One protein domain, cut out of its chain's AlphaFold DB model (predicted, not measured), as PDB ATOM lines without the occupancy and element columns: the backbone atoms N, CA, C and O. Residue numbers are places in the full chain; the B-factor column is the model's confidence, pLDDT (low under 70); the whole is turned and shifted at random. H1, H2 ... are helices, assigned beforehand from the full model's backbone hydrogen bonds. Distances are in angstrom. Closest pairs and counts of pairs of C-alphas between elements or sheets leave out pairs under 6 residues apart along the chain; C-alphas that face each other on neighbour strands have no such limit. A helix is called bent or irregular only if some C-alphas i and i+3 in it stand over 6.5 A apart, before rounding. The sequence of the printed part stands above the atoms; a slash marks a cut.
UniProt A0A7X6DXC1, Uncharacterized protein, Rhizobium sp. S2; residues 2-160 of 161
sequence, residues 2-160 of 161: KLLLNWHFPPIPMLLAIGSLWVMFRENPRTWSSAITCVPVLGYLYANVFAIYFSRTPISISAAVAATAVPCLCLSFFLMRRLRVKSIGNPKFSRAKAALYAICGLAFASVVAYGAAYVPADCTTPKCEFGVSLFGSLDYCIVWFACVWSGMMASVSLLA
ATOM      1  N   LYS A   2      11.787  34.004   9.579       49.78
ATOM      2  CA  LYS A   2      10.528  33.212   9.560       49.78
ATOM      3  C   LYS A   2       9.437  33.701  10.538       49.78
ATOM      4  O   LYS A   2       8.260  33.555  10.254       49.78
ATOM      5  N   LEU A   3       9.840  34.317  11.654       49.06
ATOM      6  CA  LEU A   3       8.953  34.813  12.716       49.06
ATOM      7  C   LEU A   3       8.071  35.998  12.273       49.06
ATOM      8  O   LEU A   3       6.920  36.080  12.672       49.06
ATOM      9  N   LEU A   4       8.603  36.885  11.422       54.62
ATOM     10  CA  LEU A   4       7.861  38.025  10.864       54.62
ATOM     11  C   LEU A   4       6.956  37.615   9.695       54.62
ATOM     12  O   LEU A   4       5.933  38.250   9.483       54.62
ATOM     13  N   LEU A   5       7.321  36.562   8.950       58.25
ATOM     14  CA  LEU A   5       6.552  36.118   7.781       58.25
ATOM     15  C   LEU A   5       5.221  35.444   8.149       58.25
ATOM     16  O   LEU A   5       4.269  35.552   7.388       58.25
ATOM     17  N   ASN A   6       5.163  34.766   9.297       67.56
ATOM     18  CA  ASN A   6       3.974  34.027   9.742       67.56
ATOM     19  C   ASN A   6       3.171  34.778  10.812       67.56
ATOM     20  O   ASN A   6       2.229  34.221  11.370       67.56
ATOM     21  N   TRP A   7       3.560  36.014  11.138       74.25
ATOM     22  CA  TRP A   7       2.857  36.805  12.139       74.25
ATOM     23  C   TRP A   7       1.473  37.189  11.618       74.25
ATOM     24  O   TRP A   7       1.340  37.722  10.515       74.25
ATOM     25  N   HIS A   8       0.434  36.918  12.403       79.00
ATOM     26  CA  HIS A   8      -0.922  37.295  12.045       79.00
ATOM     27  C   HIS A   8      -1.141  38.775  12.379       79.00
ATOM     28  O   HIS A   8      -0.894  39.223  13.499       79.00
ATOM     29  N   PHE A   9      -1.670  39.527  11.409       83.69
ATOM     30  CA  PHE A   9      -2.054  40.936  11.566       83.69
ATOM     31  C   PHE A   9      -3.569  41.133  11.433       83.69
ATOM     32  O   PHE A   9      -4.027  41.827  10.524       83.69
ATOM     33  N   PRO A  10      -4.382  40.502  12.295       84.94
ATOM     34  CA  PRO A  10      -5.816  40.685  12.228       84.94
ATOM     35  C   PRO A  10      -6.195  42.113  12.654       84.94
ATOM     36  O   PRO A  10      -5.704  42.584  13.689       84.94
ATOM     37  N   PRO A  11      -7.067  42.799  11.889       83.06
ATOM     38  CA  PRO A  11      -7.354  44.218  12.073       83.06
ATOM     39  C   PRO A  11      -7.770  44.577  13.499       83.06
ATOM     40  O   PRO A  11      -7.222  45.506  14.088       83.06
ATOM     41  N   ILE A  12      -8.715  43.833  14.083       81.50
ATOM     42  CA  ILE A  12      -9.286  44.187  15.388       81.50
ATOM     43  C   ILE A  12      -8.271  43.982  16.526       81.50
ATOM     44  O   ILE A  12      -8.004  44.944  17.251       81.50
ATOM     45  N   PRO A  13      -7.649  42.797  16.694       86.88
ATOM     46  CA  PRO A  13      -6.612  42.593  17.704       86.88
ATOM     47  C   PRO A  13      -5.434  43.566  17.578       86.88
ATOM     48  O   PRO A  13      -4.934  44.049  18.594       86.88
ATOM     49  N   MET A  14      -5.011  43.882  16.348       89.94
ATOM     50  CA  MET A  14      -3.924  44.825  16.093       89.94
ATOM     51  C   MET A  14      -4.303  46.250  16.514       89.94
ATOM     52  O   MET A  14      -3.546  46.894  17.242       89.94
ATOM     53  N   LEU A  15      -5.480  46.738  16.110       86.69
ATOM     54  CA  LEU A  15      -5.961  48.072  16.485       86.69
ATOM     55  C   LEU A  15      -6.148  48.204  17.998       86.69
ATOM     56  O   LEU A  15      -5.774  49.227  18.567       86.69
ATOM     57  N   LEU A  16      -6.666  47.166  18.663       87.19
ATOM     58  CA  LEU A  16      -6.801  47.152  20.119       87.19
ATOM     59  C   LEU A  16      -5.437  47.191  20.817       87.19
ATOM     60  O   LEU A  16      -5.270  47.952  21.766       87.19
ATOM     61  N   ALA A  17      -4.445  46.436  20.338       88.81
ATOM     62  CA  ALA A  17      -3.092  46.478  20.885       88.81
ATOM     63  C   ALA A  17      -2.432  47.856  20.691       88.81
ATOM     64  O   ALA A  17      -1.850  48.397  21.631       88.81
ATOM     65  N   ILE A  18      -2.557  48.458  19.504       89.50
ATOM     66  CA  ILE A  18      -2.014  49.793  19.215       89.50
ATOM     67  C   ILE A  18      -2.716  50.862  20.058       89.50
ATOM     68  O   ILE A  18      -2.043  51.686  20.675       89.50
ATOM     69  N   GLY A  19      -4.049  50.831  20.133       86.56
ATOM     70  CA  GLY A  19      -4.830  51.749  20.963       86.56
ATOM     71  C   GLY A  19      -4.460  51.636  22.443       86.56
ATOM     72  O   GLY A  19      -4.246  52.644  23.110       86.56
ATOM     73  N   SER A  20      -4.273  50.414  22.938       86.44
ATOM     74  CA  SER A  20      -3.761  50.156  24.283       86.44
ATOM     75  C   SER A  20      -2.376  50.755  24.527       86.44
ATOM     76  O   SER A  20      -2.176  51.436  25.533       86.44
ATOM     77  N   LEU A  21      -1.422  50.532  23.617       87.25
ATOM     78  CA  LEU A  21      -0.077  51.109  23.715       87.25
ATOM     79  C   LEU A  21      -0.134  52.637  23.695       87.25
ATOM     80  O   LEU A  21       0.552  53.297  24.471       87.25
ATOM     81  N   TRP A  22      -0.983  53.207  22.846       85.06
ATOM     82  CA  TRP A  22      -1.182  54.645  22.765       85.06
ATOM     83  C   TRP A  22      -1.677  55.240  24.082       85.06
ATOM     84  O   TRP A  22      -1.073  56.190  24.580       85.06
ATOM     85  N   VAL A  23      -2.714  54.653  24.687       82.44
ATOM     86  CA  VAL A  23      -3.201  55.065  26.013       82.44
ATOM     87  C   VAL A  23      -2.085  54.923  27.053       82.44
ATOM     88  O   VAL A  23      -1.877  55.818  27.873       82.44
ATOM     89  N   MET A  24      -1.302  53.842  26.988       79.12
ATOM     90  CA  MET A  24      -0.208  53.609  27.929       79.12
ATOM     91  C   MET A  24       0.941  54.617  27.833       79.12
ATOM     92  O   MET A  24       1.515  54.982  28.857       79.12
ATOM     93  N   PHE A  25       1.312  55.049  26.629       79.44
ATOM     94  CA  PHE A  25       2.478  55.910  26.431       79.44
ATOM     95  C   PHE A  25       2.130  57.394  26.325       79.44
ATOM     96  O   PHE A  25       2.925  58.227  26.757       79.44
ATOM     97  N   ARG A  26       0.961  57.740  25.777       77.19
ATOM     98  CA  ARG A  26       0.575  59.132  25.520       77.19
ATOM     99  C   ARG A  26      -0.248  59.742  26.651       77.19
ATOM    100  O   ARG A  26      -0.015  60.893  27.002       77.19
ATOM    101  N   GLU A  27      -1.168  58.983  27.243       67.50
ATOM    102  CA  GLU A  27      -2.075  59.492  28.289       67.50
ATOM    103  C   GLU A  27      -1.560  59.262  29.720       67.50
ATOM    104  O   GLU A  27      -2.197  59.678  30.684       67.50
ATOM    105  N   ASN A  28      -0.364  58.680  29.864       64.50
ATOM    106  CA  ASN A  28       0.379  58.541  31.122       64.50
ATOM    107  C   ASN A  28      -0.442  57.868  32.245       64.50
ATOM    108  O   ASN A  28      -0.905  58.521  33.186       64.50
ATOM    109  N   PRO A  29      -0.600  56.535  32.211       56.56
ATOM    110  CA  PRO A  29      -1.614  55.835  32.971       56.56
ATOM    111  C   PRO A  29      -1.075  55.495  34.365       56.56
ATOM    112  O   PRO A  29      -1.041  54.339  34.786       56.56
ATOM    113  N   ARG A  30      -0.659  56.499  35.145       61.47
ATOM    114  CA  ARG A  30      -0.411  56.332  36.593       61.47
ATOM    115  C   ARG A  30      -1.722  56.138  37.369       61.47
ATOM    116  O   ARG A  30      -1.864  56.570  38.506       61.47
ATOM    117  N   THR A  31      -2.685  55.481  36.746       64.25
ATOM    118  CA  THR A  31      -3.969  55.076  37.281       64.25
ATOM    119  C   THR A  31      -3.993  53.559  37.347       64.25
ATOM    120  O   THR A  31      -3.314  52.857  36.597       64.25
ATOM    121  N   TRP A  32      -4.794  53.029  38.260       60.34
ATOM    122  CA  TRP A  32      -4.990  51.592  38.442       60.34
ATOM    123  C   TRP A  32      -5.533  50.893  37.176       60.34
ATOM    124  O   TRP A  32      -5.331  49.694  37.007       60.34
ATOM    125  N   SER A  33      -6.154  51.644  36.257       66.19
ATOM    126  CA  SER A  33      -6.656  51.168  34.962       66.19
ATOM    127  C   SER A  33      -5.558  50.794  33.954       66.19
ATOM    128  O   SER A  33      -5.852  50.087  32.992       66.19
ATOM    129  N   SER A  34      -4.292  51.172  34.190       71.88
ATOM    130  CA  SER A  34      -3.160  50.763  33.333       71.88
ATOM    131  C   SER A  34      -2.974  49.250  33.241       71.88
ATOM    132  O   SER A  34      -2.471  48.745  32.239       71.88
ATOM    133  N   ALA A  35      -3.384  48.498  34.264       71.88
ATOM    134  CA  ALA A  35      -3.316  47.045  34.203       71.88
ATOM    135  C   ALA A  35      -4.255  46.470  33.130       71.88
ATOM    136  O   ALA A  35      -3.892  45.516  32.449       71.88
ATOM    137  N   ILE A  36      -5.426  47.090  32.943       79.56
ATOM    138  CA  ILE A  36      -6.422  46.681  31.945       79.56
ATOM    139  C   ILE A  36      -5.933  47.043  30.542       79.56
ATOM    140  O   ILE A  36      -6.089  46.256  29.611       79.56
ATOM    141  N   THR A  37      -5.275  48.195  30.379       83.56
ATOM    142  CA  THR A  37      -4.760  48.618  29.069       83.56
ATOM    143  C   THR A  37      -3.653  47.703  28.546       83.56
ATOM    144  O   THR A  37      -3.490  47.607  27.336       83.56
ATOM    145  N   CYS A  38      -2.937  46.971  29.405       85.38
ATOM    146  CA  CYS A  38      -1.948  45.976  28.971       85.38
ATOM    147  C   CYS A  38      -2.571  44.708  28.368       85.38
ATOM    148  O   CYS A  38      -1.900  43.999  27.616       85.38
ATOM    149  N   VAL A  39      -3.834  44.406  28.689       88.75
ATOM    150  CA  VAL A  39      -4.480  43.138  28.327       88.75
ATOM    151  C   VAL A  39      -4.545  42.932  26.808       88.75
ATOM    152  O   VAL A  39      -4.123  41.867  26.357       88.75
ATOM    153  N   PRO A  40      -4.980  43.907  25.983       88.69
ATOM    154  CA  PRO A  40      -5.003  43.728  24.531       88.69
ATOM    155  C   PRO A  40      -3.614  43.551  23.910       88.69
ATOM    156  O   PRO A  40      -3.475  42.809  22.940       88.69
ATOM    157  N   VAL A  41      -2.580  44.174  24.487       90.06
ATOM    158  CA  VAL A  41      -1.189  44.056  24.016       90.06
ATOM    159  C   VAL A  41      -0.659  42.648  24.261       90.06
ATOM    160  O   VAL A  41      -0.167  41.996  23.340       90.06
ATOM    161  N   LEU A  42      -0.792  42.161  25.498       90.62
ATOM    162  CA  LEU A  42      -0.362  40.814  25.867       90.62
ATOM    163  C   LEU A  42      -1.191  39.757  25.135       90.62
ATOM    164  O   LEU A  42      -0.630  38.793  24.623       90.62
ATOM    165  N   GLY A  43      -2.502  39.974  25.007       90.38
ATOM    166  CA  GLY A  43      -3.390  39.100  24.251       90.38
ATOM    167  C   GLY A  43      -2.986  38.977  22.786       90.38
ATOM    168  O   GLY A  43      -2.877  37.863  22.286       90.38
ATOM    169  N   TYR A  44      -2.696  40.093  22.110       90.12
ATOM    170  CA  TYR A  44      -2.205  40.088  20.728       90.12
ATOM    171  C   TYR A  44      -0.869  39.347  20.584       90.12
ATOM    172  O   TYR A  44      -0.694  38.533  19.675       90.12
ATOM    173  N   LEU A  45       0.076  39.609  21.491       91.38
ATOM    174  CA  LEU A  45       1.409  39.016  21.436       91.38
ATOM    175  C   LEU A  45       1.367  37.504  21.683       91.38
ATOM    176  O   LEU A  45       1.903  36.739  20.882       91.38
ATOM    177  N   TYR A  46       0.706  37.060  22.754       90.19
ATOM    178  CA  TYR A  46       0.636  35.637  23.079       90.19
ATOM    179  C   TYR A  46      -0.265  34.864  22.120       90.19
ATOM    180  O   TYR A  46       0.064  33.729  21.804       90.19
ATOM    181  N   ALA A  47      -1.327  35.461  21.573       89.56
ATOM    182  CA  ALA A  47      -2.107  34.805  20.525       89.56
ATOM    183  C   ALA A  47      -1.277  34.507  19.277       89.56
ATOM    184  O   ALA A  47      -1.356  33.407  18.743       89.56
ATOM    185  N   ASN A  48      -0.426  35.447  18.861       88.88
ATOM    186  CA  ASN A  48       0.486  35.230  17.743       88.88
ATOM    187  C   ASN A  48       1.496  34.119  18.041       88.88
ATOM    188  O   ASN A  48       1.648  33.198  17.246       88.88
ATOM    189  N   VAL A  49       2.149  34.159  19.206       89.12
ATOM    190  CA  VAL A  49       3.115  33.119  19.596       89.12
ATOM    191  C   VAL A  49       2.444  31.745  19.641       89.12
ATOM    192  O   VAL A  49       2.944  30.788  19.054       89.12
ATOM    193  N   PHE A  50       1.299  31.629  20.308       88.75
ATOM    194  CA  PHE A  50       0.666  30.332  20.507       88.75
ATOM    195  C   PHE A  50       0.038  29.771  19.231       88.75
ATOM    196  O   PHE A  50       0.215  28.587  18.971       88.75
ATOM    197  N   ALA A  51      -0.591  30.600  18.396       85.56
ATOM    198  CA  ALA A  51      -1.162  30.146  17.127       85.56
ATOM    199  C   ALA A  51      -0.097  29.722  16.096       85.56
ATOM    200  O   ALA A  51      -0.362  28.853  15.274       85.56
ATOM    201  N   ILE A  52       1.107  30.308  16.138       85.31
ATOM    202  CA  ILE A  52       2.198  29.972  15.205       85.31
ATOM    203  C   ILE A  52       2.963  28.720  15.652       85.31
ATOM    204  O   ILE A  52       3.387  27.926  14.812       85.31
ATOM    205  N   TYR A  53       3.193  28.563  16.959       84.94
ATOM    206  CA  TYR A  53       4.128  27.558  17.482       84.94
ATOM    207  C   TYR A  53       3.472  26.331  18.110       84.94
ATOM    208  O   TYR A  53       4.154  25.323  18.291       84.94
ATOM    209  N   PHE A  54       2.187  26.392  18.461       86.25
ATOM    210  CA  PHE A  54       1.533  25.333  19.217       86.25
ATOM    211  C   PHE A  54       0.233  24.898  18.551       86.25
ATOM    212  O   PHE A  54      -0.597  25.710  18.156       86.25
ATOM    213  N   SER A  55       0.024  23.585  18.495       84.50
ATOM    214  CA  SER A  55      -1.274  23.030  18.126       84.50
ATOM    215  C   SER A  55      -2.306  23.359  19.197       84.50
ATOM    216  O   SER A  55      -2.017  23.271  20.397       84.50
ATOM    217  N   ARG A  56      -3.531  23.665  18.764       81.00
ATOM    218  CA  ARG A  56      -4.651  23.994  19.644       81.00
ATOM    219  C   ARG A  56      -5.019  22.807  20.538       81.00
ATOM    220  O   ARG A  56      -5.749  21.901  20.151       81.00
ATOM    221  N   THR A  57      -4.496  22.831  21.757       84.31
ATOM    222  CA  THR A  57      -4.721  21.830  22.810       84.31
ATOM    223  C   THR A  57      -5.084  22.518  24.127       84.31
ATOM    224  O   THR A  57      -4.658  23.658  24.350       84.31
ATOM    225  N   PRO A  58      -5.781  21.836  25.056       77.88
ATOM    226  CA  PRO A  58      -6.099  22.403  26.368       77.88
ATOM    227  C   PRO A  58      -4.864  22.923  27.117       77.88
ATOM    228  O   PRO A  58      -4.921  23.971  27.759       77.88
ATOM    229  N   ILE A  59      -3.727  22.230  26.987       84.44
ATOM    230  CA  ILE A  59      -2.455  22.609  27.617       84.44
ATOM    231  C   ILE A  59      -1.922  23.913  27.011       84.44
ATOM    232  O   ILE A  59      -1.603  24.842  27.749       84.44
ATOM    233  N   SER A  60      -1.871  24.010  25.678       86.06
ATOM    234  CA  SER A  60      -1.382  25.213  24.989       86.06
ATOM    235  C   SER A  60      -2.228  26.456  25.294       86.06
ATOM    236  O   SER A  60      -1.678  27.517  25.577       86.06
ATOM    237  N   ILE A  61      -3.558  26.324  25.332       85.19
ATOM    238  CA  ILE A  61      -4.458  27.443  25.637       85.19
ATOM    239  C   ILE A  61      -4.327  27.839  27.107       85.19
ATOM    240  O   ILE A  61      -4.245  29.025  27.414       85.19
ATOM    241  N   SER A  62      -4.234  26.864  28.017       83.81
ATOM    242  CA  SER A  62      -3.997  27.137  29.440       83.81
ATOM    243  C   SER A  62      -2.670  27.866  29.662       83.81
ATOM    244  O   SER A  62      -2.602  28.788  30.472       83.81
ATOM    245  N   ALA A  63      -1.629  27.503  28.910       87.44
ATOM    246  CA  ALA A  63      -0.346  28.193  28.942       87.44
ATOM    247  C   ALA A  63      -0.443  29.626  28.389       87.44
ATOM    248  O   ALA A  63       0.101  30.536  29.009       87.44
ATOM    249  N   ALA A  64      -1.176  29.860  27.294       87.94
ATOM    250  CA  ALA A  64      -1.404  31.205  26.752       87.94
ATOM    251  C   ALA A  64      -2.192  32.099  27.733       87.94
ATOM    252  O   ALA A  64      -1.849  33.262  27.969       87.94
ATOM    253  N   VAL A  65      -3.207  31.517  28.376       86.62
ATOM    254  CA  VAL A  65      -3.991  32.144  29.442       86.62
ATOM    255  C   VAL A  65      -3.110  32.492  30.635       86.62
ATOM    256  O   VAL A  65      -3.134  33.633  31.086       86.62
ATOM    257  N   ALA A  66      -2.285  31.564  31.124       86.31
ATOM    258  CA  ALA A  66      -1.365  31.831  32.228       86.31
ATOM    259  C   ALA A  66      -0.341  32.919  31.863       86.31
ATOM    260  O   ALA A  66      -0.105  33.831  32.659       86.31
ATOM    261  N   ALA A  67       0.202  32.867  30.644       87.69
ATOM    262  CA  ALA A  67       1.141  33.852  30.120       87.69
ATOM    263  C   ALA A  67       0.540  35.264  30.054       87.69
ATOM    264  O   ALA A  67       1.274  36.236  30.186       87.69
ATOM    265  N   THR A  68      -0.783  35.394  29.925       87.19
ATOM    266  CA  THR A  68      -1.463  36.698  29.916       87.19
ATOM    267  C   THR A  68      -1.960  37.107  31.305       87.19
ATOM    268  O   THR A  68      -1.697  38.220  31.765       87.19
ATOM    269  N   ALA A  69      -2.643  36.209  32.013       84.00
ATOM    270  CA  ALA A  69      -3.275  36.482  33.299       84.00
ATOM    271  C   ALA A  69      -2.259  36.760  34.418       84.00
ATOM    272  O   ALA A  69      -2.472  37.678  35.211       84.00
ATOM    273  N   VAL A  70      -1.145  36.019  34.484       85.50
ATOM    274  CA  VAL A  70      -0.142  36.186  35.552       85.50
ATOM    275  C   VAL A  70       0.526  37.565  35.488       85.50
ATOM    276  O   VAL A  70       0.514  38.262  36.507       85.50
ATOM    277  N   PRO A  71       1.037  38.041  34.332       85.81
ATOM    278  CA  PRO A  71       1.540  39.409  34.229       85.81
ATOM    279  C   PRO A  71       0.482  40.467  34.554       85.81
ATOM    280  O   PRO A  71       0.796  41.436  35.244       85.81
ATOM    281  N   CYS A  72      -0.773  40.271  34.129       83.81
ATOM    282  CA  CYS A  72      -1.867  41.201  34.428       83.81
ATOM    283  C   CYS A  72      -2.166  41.282  35.935       83.81
ATOM    284  O   CYS A  72      -2.328  42.383  36.470       83.81
ATOM    285  N   LEU A  73      -2.173  40.148  36.646       79.75
ATOM    286  CA  LEU A  73      -2.309  40.096  38.108       79.75
ATOM    287  C   LEU A  73      -1.139  40.797  38.806       79.75
ATOM    288  O   LEU A  73      -1.357  41.652  39.668       79.75
ATOM    289  N   CYS A  74       0.097  40.473  38.416       82.62
ATOM    290  CA  CYS A  74       1.308  41.067  38.982       82.62
ATOM    291  C   CYS A  74       1.331  42.588  38.802       82.62
ATOM    292  O   CYS A  74       1.611  43.325  39.752       82.62
ATOM    293  N   LEU A  75       0.992  43.065  37.603       80.44
ATOM    294  CA  LEU A  75       0.941  44.487  37.289       80.44
ATOM    295  C   LEU A  75      -0.165  45.196  38.078       80.44
ATOM    296  O   LEU A  75       0.092  46.241  38.675       80.44
ATOM    297  N   SER A  76      -1.364  44.606  38.150       77.44
ATOM    298  CA  SER A  76      -2.477  45.135  38.953       77.44
ATOM    299  C   SER A  76      -2.061  45.288  40.414       77.44
ATOM    300  O   SER A  76      -2.212  46.355  41.007       77.44
ATOM    301  N   PHE A  77      -1.443  44.254  40.985       77.19
ATOM    302  CA  PHE A  77      -0.973  44.270  42.364       77.19
ATOM    303  C   PHE A  77       0.123  45.316  42.611       77.19
ATOM    304  O   PHE A  77       0.085  46.040  43.612       77.19
ATOM    305  N   PHE A  78       1.085  45.431  41.691       79.88
ATOM    306  CA  PHE A  78       2.142  46.440  41.747       79.88
ATOM    307  C   PHE A  78       1.569  47.862  41.725       79.88
ATOM    308  O   PHE A  78       1.924  48.684  42.572       79.88
ATOM    309  N   LEU A  79       0.644  48.145  40.805       75.69
ATOM    310  CA  LEU A  79       0.004  49.453  40.676       75.69
ATOM    311  C   LEU A  79      -0.844  49.795  41.896       75.69
ATOM    312  O   LEU A  79      -0.738  50.907  42.409       75.69
ATOM    313  N   MET A  80      -1.624  48.843  42.414       72.31
ATOM    314  CA  MET A  80      -2.408  49.067  43.628       72.31
ATOM    315  C   MET A  80      -1.510  49.421  44.824       72.31
ATOM    316  O   MET A  80      -1.823  50.356  45.567       72.31
ATOM    317  N   ARG A  81      -0.373  48.724  44.995       73.00
ATOM    318  CA  ARG A  81       0.617  49.042  46.039       73.00
ATOM    319  C   ARG A  81       1.248  50.416  45.831       73.00
ATOM    320  O   ARG A  81       1.333  51.195  46.777       73.00
ATOM    321  N   ARG A  82       1.685  50.714  44.606       73.75
ATOM    322  CA  ARG A  82       2.367  51.970  44.269       73.75
ATOM    323  C   ARG A  82       1.457  53.182  44.459       73.75
ATOM    324  O   ARG A  82       1.904  54.196  44.985       73.75
ATOM    325  N   LEU A  83       0.192  53.071  44.057       68.75
ATOM    326  CA  LEU A  83      -0.788  54.157  44.114       68.75
ATOM    327  C   LEU A  83      -1.448  54.309  45.490       68.75
ATOM    328  O   LEU A  83      -2.304  55.175  45.646       68.75
ATOM    329  N   ARG A  84      -1.065  53.484  46.484       64.44
ATOM    330  CA  ARG A  84      -1.633  53.481  47.846       64.44
ATOM    331  C   ARG A  84      -3.162  53.590  47.829       64.44
ATOM    332  O   ARG A  84      -3.741  54.369  48.587       64.44
ATOM    333  N   VAL A  85      -3.814  52.838  46.938       58.91
ATOM    334  CA  VAL A  85      -5.280  52.831  46.818       58.91
ATOM    335  C   VAL A  85      -5.854  52.610  48.219       58.91
ATOM    336  O   VAL A  85      -5.422  51.675  48.891       58.91
ATOM    337  N   LYS A  86      -6.801  53.453  48.672       51.62
ATOM    338  CA  LYS A  86      -7.359  53.455  50.052       51.62
ATOM    339  C   LYS A  86      -7.762  52.060  50.568       51.62
ATOM    340  O   LYS A  86      -7.769  51.822  51.771       51.62
ATOM    341  N   SER A  87      -8.048  51.125  49.662       52.41
ATOM    342  CA  SER A  87      -8.278  49.703  49.941       52.41
ATOM    343  C   SER A  87      -7.093  48.989  50.628       52.41
ATOM    344  O   SER A  87      -7.306  48.248  51.583       52.41
ATOM    345  N   ILE A  88      -5.839  49.267  50.240       44.31
ATOM    346  CA  ILE A  88      -4.597  48.638  50.758       44.31
ATOM    347  C   ILE A  88      -4.153  49.210  52.130       44.31
ATOM    348  O   ILE A  88      -3.073  48.914  52.629       44.31
ATOM    349  N   GLY A  89      -5.017  49.985  52.789       40.88
ATOM    350  CA  GLY A  89      -4.891  50.372  54.201       40.88
ATOM    351  C   GLY A  89      -6.141  50.064  55.030       40.88
ATOM    352  O   GLY A  89      -6.205  50.426  56.202       40.88
ATOM    353  N   ASN A  90      -7.152  49.419  54.440       45.81
ATOM    354  CA  ASN A  90      -8.389  49.088  55.131       45.81
ATOM    355  C   ASN A  90      -8.208  47.752  55.882       45.81
ATOM    356  O   ASN A  90      -7.891  46.750  55.234       45.81
ATOM    357  N   PRO A  91      -8.454  47.668  57.204       48.25
ATOM    358  CA  PRO A  91      -8.316  46.424  57.974       48.25
ATOM    359  C   PRO A  91      -9.195  45.271  57.448       48.25
ATOM    360  O   PRO A  91      -8.950  44.107  57.753       48.25
ATOM    361  N   LYS A  92     -10.192  45.560  56.596       46.69
ATOM    362  CA  LYS A  92     -11.017  44.552  55.908       46.69
ATOM    363  C   LYS A  92     -10.365  43.918  54.668       46.69
ATOM    364  O   LYS A  92     -10.908  42.922  54.166       46.69
ATOM    365  N   PHE A  93      -9.255  44.463  54.162       51.38
ATOM    366  CA  PHE A  93      -8.559  44.009  52.952       51.38
ATOM    367  C   PHE A  93      -7.251  43.281  53.307       51.38
ATOM    368  O   PHE A  93      -6.144  43.790  53.162       51.38
ATOM    369  N   SER A  94      -7.390  42.050  53.803       57.28
ATOM    370  CA  SER A  94      -6.251  41.161  54.056       57.28
ATOM    371  C   SER A  94      -5.670  40.625  52.741       57.28
ATOM    372  O   SER A  94      -6.414  40.354  51.794       57.28
ATOM    373  N   ARG A  95      -4.350  40.386  52.706       59.47
ATOM    374  CA  ARG A  95      -3.648  39.709  51.594       59.47
ATOM    375  C   ARG A  95      -4.335  38.395  51.189       59.47
ATOM    376  O   ARG A  95      -4.344  38.059  50.012       59.47
ATOM    377  N   ALA A  96      -4.973  37.713  52.143       59.59
ATOM    378  CA  ALA A  96      -5.737  36.490  51.910       59.59
ATOM    379  C   ALA A  96      -6.960  36.693  50.994       59.59
ATOM    380  O   ALA A  96      -7.235  35.851  50.147       59.59
ATOM    381  N   LYS A  97      -7.671  37.827  51.097       62.66
ATOM    382  CA  LYS A  97      -8.804  38.129  50.206       62.66
ATOM    383  C   LYS A  97      -8.336  38.428  48.787       62.66
ATOM    384  O   LYS A  97      -8.944  37.943  47.844       62.66
ATOM    385  N   ALA A  98      -7.249  39.185  48.634       62.00
ATOM    386  CA  ALA A  98      -6.662  39.455  47.320       62.00
ATOM    387  C   ALA A  98      -6.200  38.159  46.629       62.00
ATOM    388  O   ALA A  98      -6.456  37.971  45.444       62.00
ATOM    389  N   ALA A  99      -5.590  37.243  47.390       63.09
ATOM    390  CA  ALA A  99      -5.219  35.922  46.897       63.09
ATOM    391  C   ALA A  99      -6.447  35.092  46.487       63.09
ATOM    392  O   ALA A  99      -6.436  34.490  45.419       63.09
ATOM    393  N   LEU A 100      -7.526  35.112  47.278       69.25
ATOM    394  CA  LEU A 100      -8.767  34.412  46.942       69.25
ATOM    395  C   LEU A 100      -9.370  34.911  45.617       69.25
ATOM    396  O   LEU A 100      -9.710  34.095  44.768       69.25
ATOM    397  N   TYR A 101      -9.450  36.228  45.399       67.75
ATOM    398  CA  TYR A 101      -9.961  36.767  44.130       67.75
ATOM    399  C   TYR A 101      -9.065  36.438  42.942       67.75
ATOM    400  O   TYR A 101      -9.583  36.107  41.879       67.75
ATOM    401  N   ALA A 102      -7.743  36.467  43.127       65.31
ATOM    402  CA  ALA A 102      -6.811  36.047  42.089       65.31
ATOM    403  C   ALA A 102      -7.011  34.563  41.727       65.31
ATOM    404  O   ALA A 102      -7.058  34.224  40.547       65.31
ATOM    405  N   ILE A 103      -7.206  33.691  42.724       69.50
ATOM    406  CA  ILE A 103      -7.502  32.266  42.514       69.50
ATOM    407  C   ILE A 103      -8.846  32.090  41.796       69.50
ATOM    408  O   ILE A 103      -8.917  31.333  40.835       69.50
ATOM    409  N   CYS A 104      -9.896  32.813  42.196       70.56
ATOM    410  CA  CYS A 104     -11.194  32.764  41.519       70.56
ATOM    411  C   CYS A 104     -11.112  33.262  40.066       70.56
ATOM    412  O   CYS A 104     -11.693  32.640  39.178       70.56
ATOM    413  N   GLY A 105     -10.364  34.339  39.808       63.94
ATOM    414  CA  GLY A 105     -10.126  34.856  38.459       63.94
ATOM    415  C   GLY A 105      -9.381  33.852  37.576       63.94
ATOM    416  O   GLY A 105      -9.767  33.640  36.428       63.94
ATOM    417  N   LEU A 106      -8.370  33.172  38.125       65.19
ATOM    418  CA  LEU A 106      -7.631  32.110  37.434       65.19
ATOM    419  C   LEU A 106      -8.488  30.859  37.192       65.19
ATOM    420  O   LEU A 106      -8.445  30.290  36.103       65.19
ATOM    421  N   ALA A 107      -9.304  30.451  38.166       67.69
ATOM    422  CA  ALA A 107     -10.235  29.337  38.007       67.69
ATOM    423  C   ALA A 107     -11.260  29.630  36.901       67.69
ATOM    424  O   ALA A 107     -11.467  28.805  36.013       67.69
ATOM    425  N   PHE A 108     -11.835  30.834  36.872       66.06
ATOM    426  CA  PHE A 108     -12.746  31.238  35.802       66.06
ATOM    427  C   PHE A 108     -12.047  31.295  34.434       66.06
ATOM    428  O   PHE A 108     -12.588  30.822  33.436       66.06
ATOM    429  N   ALA A 109     -10.808  31.796  34.387       61.53
ATOM    430  CA  ALA A 109      -9.994  31.790  33.175       61.53
ATOM    431  C   ALA A 109      -9.735  30.366  32.646       61.53
ATOM    432  O   ALA A 109      -9.748  30.159  31.434       61.53
ATOM    433  N   SER A 110      -9.566  29.377  33.530       61.41
ATOM    434  CA  SER A 110      -9.394  27.973  33.128       61.41
ATOM    435  C   SER A 110     -10.653  27.353  32.507       61.41
ATOM    436  O   SER A 110     -10.541  26.573  31.566       61.41
ATOM    437  N   VAL A 111     -11.854  27.760  32.937       66.81
ATOM    438  CA  VAL A 111     -13.123  27.334  32.310       66.81
ATOM    439  C   VAL A 111     -13.237  27.882  30.887       66.81
ATOM    440  O   VAL A 111     -13.635  27.167  29.969       66.81
ATOM    441  N   VAL A 112     -12.828  29.134  30.677       61.72
ATOM    442  CA  VAL A 112     -12.798  29.750  29.341       61.72
ATOM    443  C   VAL A 112     -11.733  29.100  28.459       61.72
ATOM    444  O   VAL A 112     -12.006  28.821  27.296       61.72
ATOM    445  N   ALA A 113     -10.557  28.785  29.012       59.69
ATOM    446  CA  ALA A 113      -9.513  28.029  28.320       59.69
ATOM    447  C   ALA A 113     -10.013  26.648  27.866       59.69
ATOM    448  O   ALA A 113      -9.744  26.227  26.743       59.69
ATOM    449  N   TYR A 114     -10.774  25.969  28.729       61.62
ATOM    450  CA  TYR A 114     -11.396  24.691  28.411       61.62
ATOM    451  C   TYR A 114     -12.411  24.844  27.274       61.62
ATOM    452  O   TYR A 114     -12.283  24.163  26.264       61.62
ATOM    453  N   GLY A 115     -13.354  25.788  27.366       60.69
ATOM    454  CA  GLY A 115     -14.339  26.029  26.302       60.69
ATOM    455  C   GLY A 115     -13.701  26.389  24.955       60.69
ATOM    456  O   GLY A 115     -14.091  25.854  23.922       60.69
ATOM    457  N   ALA A 116     -12.663  27.225  24.981       60.09
ATOM    458  CA  ALA A 116     -11.871  27.613  23.817       60.09
ATOM    459  C   ALA A 116     -11.187  26.413  23.130       60.09
ATOM    460  O   ALA A 116     -11.113  26.363  21.903       60.09
ATOM    461  N   ALA A 117     -10.726  25.419  23.895       59.28
ATOM    462  CA  ALA A 117     -10.033  24.248  23.356       59.28
ATOM    463  C   ALA A 117     -10.918  23.334  22.496       59.28
ATOM    464  O   ALA A 117     -10.397  22.643  21.621       59.28
ATOM    465  N   TYR A 118     -12.233  23.342  22.728       66.44
ATOM    466  CA  TYR A 118     -13.187  22.446  22.067       66.44
ATOM    467  C   TYR A 118     -14.048  23.132  20.999       66.44
ATOM    468  O   TYR A 118     -14.961  22.508  20.459       66.44
ATOM    469  N   VAL A 119     -13.766  24.393  20.657       69.38
ATOM    470  CA  VAL A 119     -14.434  25.064  19.532       69.38
ATOM    471  C   VAL A 119     -14.053  24.341  18.230       69.38
ATOM    472  O   VAL A 119     -12.865  24.099  18.016       69.38
ATOM    473  N   PRO A 120     -15.004  23.967  17.352       65.44
ATOM    474  CA  PRO A 120     -14.698  23.280  16.094       65.44
ATOM    475  C   PRO A 120     -13.715  24.088  15.237       65.44
ATOM    476  O   PRO A 120     -13.692  25.310  15.313       65.44
ATOM    477  N   ALA A 121     -12.853  23.411  14.473       64.44
ATOM    478  CA  ALA A 121     -11.802  24.056  13.675       64.44
ATOM    479  C   ALA A 121     -12.322  24.701  12.377       64.44
ATOM    480  O   ALA A 121     -11.650  25.560  11.809       64.44
ATOM    481  N   ASP A 122     -13.521  24.315  11.941       68.44
ATOM    482  CA  ASP A 122     -14.025  24.639  10.613       68.44
ATOM    483  C   ASP A 122     -15.044  25.778  10.634       68.44
ATOM    484  O   ASP A 122     -15.939  25.860  11.479       68.44
ATOM    485  N   CYS A 123     -14.905  26.658   9.649       66.94
ATOM    486  CA  CYS A 123     -15.673  27.878   9.484       66.94
ATOM    487  C   CYS A 123     -16.434  27.796   8.156       66.94
ATOM    488  O   CYS A 123     -15.862  28.026   7.099       66.94
ATOM    489  N   THR A 124     -17.713  27.411   8.196       71.62
ATOM    490  CA  THR A 124     -18.497  27.072   6.986       71.62
ATOM    491  C   THR A 124     -19.563  28.104   6.617       71.62
ATOM    492  O   THR A 124     -20.321  27.903   5.673       71.62
ATOM    493  N   THR A 125     -19.658  29.215   7.355       75.56
ATOM    494  CA  THR A 125     -20.682  30.246   7.126       75.56
ATOM    495  C   THR A 125     -20.054  31.582   6.719       75.56
ATOM    496  O   THR A 125     -19.003  31.940   7.250       75.56
ATOM    497  N   PRO A 126     -20.714  32.393   5.870       69.19
ATOM    498  CA  PRO A 126     -20.179  33.689   5.429       69.19
ATOM    499  C   PRO A 126     -19.996  34.689   6.586       69.19
ATOM    500  O   PRO A 126     -19.100  35.529   6.571       69.19
ATOM    501  N   LYS A 127     -20.808  34.572   7.647       67.44
ATOM    502  CA  LYS A 127     -20.616  35.336   8.892       67.44
ATOM    503  C   LYS A 127     -19.299  34.976   9.583       67.44
ATOM    504  O   LYS A 127     -18.655  35.840  10.172       67.44
ATOM    505  N   CYS A 128     -18.919  33.706   9.514       70.25
ATOM    506  CA  CYS A 128     -17.681  33.211  10.082       70.25
ATOM    507  C   CYS A 128     -16.472  33.645   9.235       70.25
ATOM    508  O   CYS A 128     -15.499  34.121   9.810       70.25
ATOM    509  N   GLU A 129     -16.555  33.614   7.899       71.44
ATOM    510  CA  GLU A 129     -15.497  34.145   7.018       71.44
ATOM    511  C   GLU A 129     -15.229  35.635   7.269       71.44
ATOM    512  O   GLU A 129     -14.078  36.054   7.408       71.44
ATOM    513  N   PHE A 130     -16.291  36.433   7.421       73.31
ATOM    514  CA  PHE A 130     -16.160  37.840   7.794       73.31
ATOM    515  C   PHE A 130     -15.475  38.000   9.162       73.31
ATOM    516  O   PHE A 130     -14.561  38.810   9.314       73.31
ATOM    517  N   GLY A 131     -15.849  37.174  10.145       69.50
ATOM    518  CA  GLY A 131     -15.182  37.111  11.447       69.50
ATOM    519  C   GLY A 131     -13.690  36.773  11.343       69.50
ATOM    520  O   GLY A 131     -12.868  37.458  11.946       69.50
ATOM    521  N   VAL A 132     -13.325  35.781  10.529       76.25
ATOM    522  CA  VAL A 132     -11.928  35.387  10.289       76.25
ATOM    523  C   VAL A 132     -11.135  36.519   9.631       76.25
ATOM    524  O   VAL A 132      -9.988  36.766  10.000       76.25
ATOM    525  N   SER A 133     -11.747  37.276   8.719       75.75
ATOM    526  CA  SER A 133     -11.083  38.422   8.084       75.75
ATOM    527  C   SER A 133     -10.746  39.550   9.075       75.75
ATOM    528  O   SER A 133      -9.730  40.227   8.930       75.75
ATOM    529  N   LEU A 134     -11.569  39.728  10.116       76.06
ATOM    530  CA  LEU A 134     -11.418  40.789  11.115       76.06
ATOM    531  C   LEU A 134     -10.568  40.392  12.327       76.06
ATOM    532  O   LEU A 134      -9.846  41.226  12.883       76.06
ATOM    533  N   PHE A 135     -10.679  39.137  12.762       77.75
ATOM    534  CA  PHE A 135     -10.058  38.634  13.987       77.75
ATOM    535  C   PHE A 135      -8.896  37.669  13.735       77.75
ATOM    536  O   PHE A 135      -8.158  37.375  14.671       77.75
ATOM    537  N   GLY A 136      -8.669  37.254  12.487       80.44
ATOM    538  CA  GLY A 136      -7.612  36.322  12.099       80.44
ATOM    539  C   GLY A 136      -8.117  34.890  11.993       80.44
ATOM    540  O   GLY A 136      -9.313  34.627  12.120       80.44
ATOM    541  N   SER A 137      -7.196  33.949  11.764       83.56
ATOM    542  CA  SER A 137      -7.527  32.520  11.724       83.56
ATOM    543  C   SER A 137      -8.282  32.094  12.984       83.56
ATOM    544  O   SER A 137      -8.120  32.684  14.056       83.56
ATOM    545  N   LEU A 138      -9.112  31.059  12.869       79.31
ATOM    546  CA  LEU A 138      -9.946  30.617  13.984       79.31
ATOM    547  C   LEU A 138      -9.101  30.247  15.213       79.31
ATOM    548  O   LEU A 138      -9.433  30.642  16.328       79.31
ATOM    549  N   ASP A 139      -7.964  29.584  15.002       82.00
ATOM    550  CA  ASP A 139      -7.028  29.231  16.071       82.00
ATOM    551  C   ASP A 139      -6.426  30.463  16.748       82.00
ATOM    552  O   ASP A 139      -6.404  30.540  17.978       82.00
ATOM    553  N   TYR A 140      -6.015  31.465  15.967       85.81
ATOM    554  CA  TYR A 140      -5.562  32.737  16.518       85.81
ATOM    555  C   TYR A 140      -6.667  33.406  17.343       85.81
ATOM    556  O   TYR A 140      -6.429  33.831  18.471       85.81
ATOM    557  N   CYS A 141      -7.877  33.483  16.790       82.94
ATOM    558  CA  CYS A 141      -9.022  34.147  17.400       82.94
ATOM    559  C   CYS A 141      -9.370  33.519  18.758       82.94
ATOM    560  O   CYS A 141      -9.507  34.228  19.754       82.94
ATOM    561  N   ILE A 142      -9.420  32.188  18.822       83.12
ATOM    562  CA  ILE A 142      -9.680  31.421  20.045       83.12
ATOM    563  C   ILE A 142      -8.632  31.726  21.121       83.12
ATOM    564  O   ILE A 142      -8.985  32.043  22.261       83.12
ATOM    565  N   VAL A 143      -7.343  31.663  20.770       86.75
ATOM    566  CA  VAL A 143      -6.259  31.944  21.720       86.75
ATOM    567  C   VAL A 143      -6.296  33.407  22.162       86.75
ATOM    568  O   VAL A 143      -6.171  33.700  23.350       86.75
ATOM    569  N   TRP A 144      -6.522  34.332  21.231       88.25
ATOM    570  CA  TRP A 144      -6.625  35.759  21.514       88.25
ATOM    571  C   TRP A 144      -7.765  36.078  22.478       88.25
ATOM    572  O   TRP A 144      -7.531  36.748  23.485       88.25
ATOM    573  N   PHE A 145      -8.967  35.553  22.233       83.88
ATOM    574  CA  PHE A 145     -10.101  35.717  23.140       83.88
ATOM    575  C   PHE A 145      -9.807  35.136  24.524       83.88
ATOM    576  O   PHE A 145     -10.086  35.798  25.526       83.88
ATOM    577  N   ALA A 146      -9.195  33.951  24.603       85.69
ATOM    578  CA  ALA A 146      -8.819  33.344  25.877       85.69
ATOM    579  C   ALA A 146      -7.822  34.224  26.655       85.69
ATOM    580  O   ALA A 146      -8.014  34.483  27.848       85.69
ATOM    581  N   CYS A 147      -6.791  34.748  25.990       87.62
ATOM    582  CA  CYS A 147      -5.810  35.652  26.588       87.62
ATOM    583  C   CYS A 147      -6.437  36.978  27.042       87.62
ATOM    584  O   CYS A 147      -6.238  37.398  28.181       87.62
ATOM    585  N   VAL A 148      -7.226  37.632  26.185       85.62
ATOM    586  CA  VAL A 148      -7.866  38.915  26.508       85.62
ATOM    587  C   VAL A 148      -8.844  38.755  27.665       85.62
ATOM    588  O   VAL A 148      -8.787  39.509  28.634       85.62
ATOM    589  N   TRP A 149      -9.711  37.748  27.614       83.31
ATOM    590  CA  TRP A 149     -10.701  37.525  28.659       83.31
ATOM    591  C   TRP A 149     -10.052  37.192  30.005       83.31
ATOM    592  O   TRP A 149     -10.407  37.768  31.032       83.31
ATOM    593  N   SER A 150      -9.055  36.304  30.007       81.75
ATOM    594  CA  SER A 150      -8.331  35.942  31.227       81.75
ATOM    595  C   SER A 150      -7.527  37.104  31.806       81.75
ATOM    596  O   SER A 150      -7.563  37.310  33.018       81.75
ATOM    597  N   GLY A 151      -6.868  37.902  30.963       83.06
ATOM    598  CA  GLY A 151      -6.181  39.124  31.371       83.06
ATOM    599  C   GLY A 151      -7.140  40.152  31.975       83.06
ATOM    600  O   GLY A 151      -6.851  40.705  33.036       83.06
ATOM    601  N   MET A 152      -8.315  40.355  31.366       82.12
ATOM    602  CA  MET A 152      -9.344  41.240  31.919       82.12
ATOM    603  C   MET A 152      -9.839  40.739  33.272       82.12
ATOM    604  O   MET A 152      -9.882  41.517  34.218       82.12
ATOM    605  N   MET A 153     -10.172  39.451  33.401       79.12
ATOM    606  CA  MET A 153     -10.653  38.885  34.666       79.12
ATOM    607  C   MET A 153      -9.588  38.937  35.758       79.12
ATOM    608  O   MET A 153      -9.891  39.302  36.891       79.12
ATOM    609  N   ALA A 154      -8.331  38.651  35.420       77.81
ATOM    610  CA  ALA A 154      -7.184  38.848  36.296       77.81
ATOM    611  C   ALA A 154      -7.128  40.287  36.828       77.81
ATOM    612  O   ALA A 154      -7.146  40.499  38.041       77.81
ATOM    613  N   SER A 155      -7.125  41.278  35.937       75.94
ATOM    614  CA  SER A 155      -7.080  42.684  36.332       75.94
ATOM    615  C   SER A 155      -8.317  43.095  37.135       75.94
ATOM    616  O   SER A 155      -8.189  43.642  38.226       75.94
ATOM    617  N   VAL A 156      -9.522  42.784  36.660       72.81
ATOM    618  CA  VAL A 156     -10.788  43.178  37.298       72.81
ATOM    619  C   VAL A 156     -11.000  42.478  38.642       72.81
ATOM    620  O   VAL A 156     -11.495  43.112  39.565       72.81
ATOM    621  N   SER A 157     -10.573  41.224  38.823       70.31
ATOM    622  CA  SER A 157     -10.719  40.497  40.099       70.31
ATOM    623  C   SER A 157     -10.064  41.214  41.286       70.31
ATOM    624  O   SER A 157     -10.549  41.133  42.415       70.31
ATOM    625  N   LEU A 158      -8.985  41.956  41.029       66.44
ATOM    626  CA  LEU A 158      -8.317  42.787  42.025       66.44
ATOM    627  C   LEU A 158      -8.864  44.221  42.048       66.44
ATOM    628  O   LEU A 158      -8.838  44.853  43.103       66.44
ATOM    629  N   LEU A 159      -9.362  44.729  40.915       60.38
ATOM    630  CA  LEU A 159      -9.751  46.131  40.722       60.38
ATOM    631  C   LEU A 159     -11.238  46.440  40.971       60.38
ATOM    632  O   LEU A 159     -11.558  47.590  41.252       60.38
ATOM    633  N   ALA A 160     -12.146  45.467  40.875       53.81
ATOM    634  CA  ALA A 160     -13.582  45.658  41.076       53.81
ATOM    635  C   ALA A 160     -13.913  45.812  42.567       53.81
ATOM    636  O   ALA A 160     -14.388  44.864  43.196       53.81
TER     637      ALA A 160
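This is residues 2 to 160 of the 161 residues of an uncharacterized protein of Rhizobium sp. S2 (UniProt A0A7X6DXC1). Four long helices, H3, H4, H6 and H8, form an up-and-down bundle, each running against the one before it in the chain, with H8 at its core. H2 packs outside on H3, short H7 sits at one end, and residues 90 to 96 stick out at the other. The printed part has 159 residues, with eight named helices, H1 to H8, and no named strand: all helix. It is compact, radius of gyration of the C-alphas 16.8 A, yet elongated, spanning 55 by 34 by 30 A.

H1 is residues 2 to 5, from C-alpha 2 at (10.528, 33.212, 9.560). H2 is 11 to 26, 21.6 A; H3 34 to 53, 29.0 A, with a kink of 30 degrees near residue 41 and only just irregular, C-alphas 37 and 40 being 6.7 A apart. H4 is 58 to 82, 35.6 A; H5 86 to 89; H6 95 to 117, 32.8 A; H7 126 to 135; H8 138 to 159, 30.9 A, ending at C-alpha 159 (-9.751, 46.131, 40.722).

H8, the hub, touches H3 (closest C-alphas Ala 47 and Trp 144, 4.7 A), H4 (Ala 69 and Gly 151, 4.4 A) and H6 (Ala 109 and Ser 150, 4.9 A). H3 and H4 form a helical hairpin, a shallow tilt of 22 degrees; H2 and H3 form another, a steep tilt of 40 degrees. H7 and H8 only just touch, only at the corner, with 3 pairs of C-alphas within 8 A. H1 touches no helix. In H2, H6 and H7 every O i to N i+4 pair is within hydrogen-bond range; in H3 13 of 16, H4 20 of 21, H8 17 of 18.

The farthest C-alphas, Pro 91 and Thr 124, are 55.5 A apart. The printed part has no cut and no long link. Mean pLDDT is 74.6; 58 residues are under 70, among them 83 to 103.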